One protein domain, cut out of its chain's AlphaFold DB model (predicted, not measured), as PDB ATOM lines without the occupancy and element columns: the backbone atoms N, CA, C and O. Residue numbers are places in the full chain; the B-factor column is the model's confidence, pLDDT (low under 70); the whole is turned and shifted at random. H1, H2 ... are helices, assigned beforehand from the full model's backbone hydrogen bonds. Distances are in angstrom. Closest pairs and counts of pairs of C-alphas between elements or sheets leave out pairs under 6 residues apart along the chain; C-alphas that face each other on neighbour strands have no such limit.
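Overview. This is residues 66 to 106 of the 112 residues of an uncharacterized protein of Halioglobus sp. HI00S01 (UniProt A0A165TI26). Four short helices make a small rounded cluster: the hairpin of H2 and H3 covers one side of H1 and H4, which run nearly parallel with few contacts. The printed part has 41 residues, with H1 to H4 in chain order and no named strand, class all helix. It is compact, radius of gyration of the C-alphas 8.7 A, spanning 20 by 17 by 16 A.

Along the chain. Find C-alpha 66 at (32.278, 34.627, 5.237); from there H1 runs 12.1 A to residue 74. Next come H2, residues 80 to 86, and H3, residues 88 to 94, each 9.9 A long. H4, residues 98 to 105, runs 10.7 A to C-alpha 105 at (29.605, 40.953, -7.850).

Arrangement. Look at C-alphas 68 and 90, 6.0 A apart, the closest of H1 and H3, which are close but not clearly touching. H2 and H3 touch, closest at C-alphas 84 and 91, 5.2 A, opposite ways at a steep tilt of 38 degrees, only just steep. H1 and H4 are close but not clearly touching, closest at C-alphas 69 and 104, 7.3 A, the same way at a shallow tilt of 8 degrees. In H1, H2 and H3 every O i to N i+4 pair is within hydrogen-bond range; in H4, 3 of 4.

Size, cuts and confidence. C-alphas 76 and 96, the farthest apart, are 21.4 A apart. The printed part has no cut, its three links are tight, and no printed residue is under pLDDT 70.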
ATOM      1  N   GLU A  66      33.321  34.010   4.411       88.81
ATOM      2  CA  GLU A  66      32.278  34.627   5.237       88.81
ATOM      3  C   GLU A  66      32.644  36.062   5.613       88.81
ATOM      4  O   GLU A  66      31.858  36.973   5.371       88.81
ATOM      5  N   ARG A  67      33.885  36.299   6.063       90.75
ATOM      6  CA  ARG A  67      34.330  37.645   6.444       90.75
ATOM      7  C   ARG A  67      34.339  38.622   5.270       90.75
ATOM      8  O   ARG A  67      34.124  39.815   5.455       90.75
ATOM      9  N   ILE A  68      34.613  38.132   4.060       91.50
ATOM     10  CA  ILE A  68      34.528  38.950   2.844       91.50
ATOM     11  C   ILE A  68      33.066  39.301   2.535       91.50
ATOM     12  O   ILE A  68      32.807  40.443   2.169       91.50
ATOM     13  N   ARG A  69      32.125  38.357   2.689       90.94
ATOM     14  CA  ARG A  69      30.688  38.612   2.491       90.94
ATOM     15  C   ARG A  69      30.171  39.653   3.483       90.94
ATOM     16  O   ARG A  69      29.605  40.643   3.040       90.94
ATOM     17  N   GLU A  70      30.439  39.462   4.773       92.31
ATOM     18  CA  GLU A  70      30.075  40.418   5.827       92.31
ATOM     19  C   GLU A  70      30.610  41.814   5.513       92.31
ATOM     20  O   GLU A  70      29.857  42.775   5.498       92.31
ATOM     21  N   TYR A  71      31.899  41.928   5.177       92.31
ATOM     22  CA  TYR A  71      32.503  43.224   4.877       92.31
ATOM     23  C   TYR A  71      31.852  43.917   3.673       92.31
ATOM     24  O   TYR A  71      31.699  45.137   3.676       92.31
ATOM     25  N   VAL A  72      31.490  43.152   2.638       90.81
ATOM     26  CA  VAL A  72      30.806  43.675   1.448       90.81
ATOM     27  C   VAL A  72      29.406  44.179   1.786       90.81
ATOM     28  O   VAL A  72      29.034  45.239   1.295       90.81
ATOM     29  N   GLU A  73      28.668  43.466   2.633       91.06
ATOM     30  CA  GLU A  73      27.336  43.865   3.093       91.06
ATOM     31  C   GLU A  73      27.398  45.081   4.033       91.06
ATOM     32  O   GLU A  73      26.749  46.088   3.773       91.06
ATOM     33  N   GLU A  74      28.252  45.039   5.061       92.81
ATOM     34  CA  GLU A  74      28.432  46.111   6.056       92.81
ATOM     35  C   GLU A  74      28.863  47.448   5.438       92.81
ATOM     36  O   GLU A  74      28.530  48.508   5.962       92.81
ATOM     37  N   ASN A  75      29.643  47.404   4.354       90.00
ATOM     38  CA  ASN A  75      30.188  48.594   3.696       90.00
ATOM     39  C   ASN A  75      29.520  48.870   2.340       90.00
ATOM     40  O   ASN A  75      30.056  49.658   1.560       90.00
ATOM     41  N   GLU A  76      28.404  48.192   2.044       89.81
ATOM     42  CA  GLU A  76      27.618  48.342   0.812       89.81
ATOM     43  C   GLU A  76      28.497  48.341  -0.455       89.81
ATOM     44  O   GLU A  76      28.374  49.166  -1.364       89.81
ATOM     45  N   ILE A  77      29.465  47.422  -0.508       91.06
ATOM     46  CA  ILE A  77      30.439  47.362  -1.593       91.06
ATOM     47  C   ILE A  77      29.761  46.786  -2.834       91.06
ATOM     48  O   ILE A  77      29.531  45.589  -2.945       91.06
ATOM     49  N   MET A  78      29.515  47.638  -3.826       85.38
ATOM     50  CA  MET A  78      28.776  47.250  -5.035       85.38
ATOM     51  C   MET A  78      29.658  46.704  -6.169       85.38
ATOM     52  O   MET A  78      29.151  46.288  -7.209       85.38
ATOM     53  N   SER A  79      30.991  46.739  -6.041       87.75
ATOM     54  CA  SER A  79      31.889  46.288  -7.115       87.75
ATOM     55  C   SER A  79      33.244  45.771  -6.632       87.75
ATOM     56  O   SER A  79      33.755  46.155  -5.579       87.75
ATOM     57  N   ARG A  80      33.893  44.964  -7.480       86.25
ATOM     58  CA  ARG A  80      35.265  44.470  -7.255       86.25
ATOM     59  C   ARG A  80      36.285  45.598  -7.123       86.25
ATOM     60  O   ARG A  80      37.198  45.491  -6.312       86.25
ATOM     61  N   THR A  81      36.134  46.667  -7.905       87.94
ATOM     62  CA  THR A  81      37.013  47.842  -7.847       87.94
ATOM     63  C   THR A  81      36.847  48.575  -6.519       87.94
ATOM     64  O   THR A  81      37.843  48.930  -5.892       87.94
ATOM     65  N   ALA A  82      35.606  48.724  -6.043       88.38
ATOM     66  CA  ALA A  82      35.327  49.300  -4.730       88.38
ATOM     67  C   ALA A  82      35.892  48.428  -3.593       88.38
ATOM     68  O   ALA A  82      36.501  48.960  -2.664       88.38
ATOM     69  N   LEU A  83      35.799  47.095  -3.697       90.31
ATOM     70  CA  LEU A  83      36.426  46.177  -2.738       90.31
ATOM     71  C   LEU A  83      37.957  46.286  -2.753       90.31
ATOM     72  O   LEU A  83      38.592  46.274  -1.703       90.31
ATOM     73  N   ALA A  84      38.567  46.399  -3.934       90.31
ATOM     74  CA  ALA A  84      40.015  46.541  -4.068       90.31
ATOM     75  C   ALA A  84      40.536  47.851  -3.459       90.31
ATOM     76  O   ALA A  84      41.636  47.853  -2.908       90.31
ATOM     77  N   GLY A  85      39.756  48.935  -3.541       88.56
ATOM     78  CA  GLY A  85      40.093  50.230  -2.948       88.56
ATOM     79  C   GLY A  85      39.887  50.295  -1.431       88.56
ATOM     80  O   GLY A  85      40.723  50.860  -0.734       88.56
ATOM     81  N   SER A  86      38.811  49.696  -0.915       90.31
ATOM     82  CA  SER A  86      38.464  49.718   0.519       90.31
ATOM     83  C   SER A  86      39.203  48.653   1.335       90.31
ATOM     84  O   SER A  86      39.718  48.929   2.417       90.31
ATOM     85  N   ALA A  87      39.324  47.439   0.795       88.69
ATOM     86  CA  ALA A  87      39.969  46.307   1.444       88.69
ATOM     87  C   ALA A  87      40.829  45.500   0.451       88.69
ATOM     88  O   ALA A  87      40.455  44.399   0.024       88.69
ATOM     89  N   PRO A  88      42.060  45.963   0.147       88.12
ATOM     90  CA  PRO A  88      42.971  45.267  -0.765       88.12
ATOM     91  C   PRO A  88      43.265  43.817  -0.352       88.12
ATOM     92  O   PRO A  88      43.487  42.946  -1.196       88.12
ATOM     93  N   GLY A  89      43.266  43.540   0.958       87.81
ATOM     94  CA  GLY A  89      43.410  42.188   1.498       87.81
ATOM     95  C   GLY A  89      42.216  41.283   1.174       87.81
ATOM     96  O   GLY A  89      42.430  40.139   0.774       87.81
ATOM     97  N   ALA A  90      40.988  41.806   1.275       89.50
ATOM     98  CA  ALA A  90      39.762  41.085   0.939       89.50
ATOM     99  C   ALA A  90      39.721  40.767  -0.554       89.50
ATOM    100  O   ALA A  90      39.492  39.624  -0.934       89.50
ATOM    101  N   TYR A  91      40.060  41.742  -1.403       89.69
ATOM    102  CA  TYR A  91      40.152  41.536  -2.849       89.69
ATOM    103  C   TYR A  91      41.182  40.458  -3.231       89.69
ATOM    104  O   TYR A  91      40.907  39.589  -4.060       89.69
ATOM    105  N   LYS A  92      42.368  40.461  -2.603       88.31
ATOM    106  CA  LYS A  92      43.381  39.412  -2.821       88.31
ATOM    107  C   LYS A  92      42.887  38.035  -2.373       88.31
ATOM    108  O   LYS A  92      43.145  37.051  -3.064       88.31
ATOM    109  N   ALA A  93      42.191  37.959  -1.241       89.00
ATOM    110  CA  ALA A  93      41.639  36.710  -0.729       89.00
ATOM    111  C   ALA A  93      40.463  36.196  -1.571       89.00
ATOM    112  O   ALA A  93      40.372  34.995  -1.809       89.00
ATOM    113  N   LEU A  94      39.636  37.093  -2.117       88.25
ATOM    114  CA  LEU A  94      38.501  36.770  -2.983       88.25
ATOM    115  C   LEU A  94      38.914  35.959  -4.224       88.25
ATOM    116  O   LEU A  94      38.144  35.125  -4.691       88.25
ATOM    117  N   LYS A  95      40.159  36.110  -4.706       85.19
ATOM    118  CA  LYS A  95      40.743  35.278  -5.783       85.19
ATOM    119  C   LYS A  95      40.747  33.780  -5.476       85.19
ATOM    120  O   LYS A  95      40.730  32.972  -6.395       85.19
ATOM    121  N   ARG A  96      40.759  33.407  -4.194       85.19
ATOM    122  CA  ARG A  96      40.702  32.012  -3.731       85.19
ATOM    123  C   ARG A  96      39.269  31.470  -3.703       85.19
ATOM    124  O   ARG A  96      39.082  30.263  -3.600       85.19
ATOM    125  N   TYR A  97      38.268  32.346  -3.823       88.31
ATOM    126  CA  TYR A  97      36.844  32.028  -3.733       88.31
ATOM    127  C   TYR A  97      36.104  32.467  -5.010       88.31
ATOM    128  O   TYR A  97      35.296  33.398  -4.979       88.31
ATOM    129  N   PRO A  98      36.338  31.805  -6.158       83.38
ATOM    130  CA  PRO A  98      35.774  32.234  -7.437       83.38
ATOM    131  C   PRO A  98      34.240  32.213  -7.458       83.38
ATOM    132  O   PRO A  98      33.641  33.104  -8.051       83.38
ATOM    133  N   LYS A  99      33.612  31.254  -6.759       87.00
ATOM    134  CA  LYS A  99      32.149  31.188  -6.599       87.00
ATOM    135  C   LYS A  99      31.605  32.371  -5.794       87.00
ATOM    136  O   LYS A  99      30.634  32.983  -6.211       87.00
ATOM    137  N   LEU A 100      32.272  32.741  -4.696       89.31
ATOM    138  CA  LEU A 100      31.900  33.911  -3.892       89.31
ATOM    139  C   LEU A 100      32.053  35.211  -4.690       89.31
ATOM    140  O   LEU A 100      31.210  36.092  -4.625       89.31
ATOM    141  N   ALA A 101      33.113  35.331  -5.489       86.81
ATOM    142  CA  ALA A 101      33.326  36.502  -6.338       86.81
ATOM    143  C   ALA A 101      32.243  36.677  -7.413       86.81
ATOM    144  O   ALA A 101      32.048  37.792  -7.908       86.81
ATOM    145  N   GLN A 102      31.597  35.580  -7.814       86.06
ATOM    146  CA  GLN A 102      30.461  35.581  -8.726       86.06
ATOM    147  C   GLN A 102      29.151  35.887  -7.991       86.06
ATOM    148  O   GLN A 102      28.373  36.680  -8.504       86.06
ATOM    149  N   ASP A 103      28.963  35.324  -6.794       88.81
ATOM    150  CA  ASP A 103      27.829  35.573  -5.888       88.81
ATOM    151  C   ASP A 103      27.716  37.059  -5.502       88.81
ATOM    152  O   ASP A 103      26.662  37.663  -5.652       88.81
ATOM    153  N   LEU A 104      28.829  37.680  -5.091       87.12
ATOM    154  CA  LEU A 104      28.841  39.061  -4.590       87.12
ATOM    155  C   LEU A 104      28.769  40.132  -5.687       87.12
ATOM    156  O   LEU A 104      28.204  41.196  -5.469       87.12
ATOM    157  N   PHE A 105      29.390  39.897  -6.847       85.75
ATOM    158  CA  PHE A 105      29.605  40.953  -7.850       85.75
ATOM    159  C   PHE A 105      29.147  40.598  -9.261       85.75
ATOM    160  O   PHE A 105      29.412  41.373 -10.175       85.75
ATOM    161  N   GLY A 106      28.528  39.431  -9.466       73.06
ATOM    162  CA  GLY A 106      27.916  39.050 -10.738       73.06
ATOM    163  C   GLY A 106      28.827  39.234 -11.957       73.06
ATOM    164  O   GLY A 106      28.643  40.155 -12.746       73.06
TER     165      GLY A 106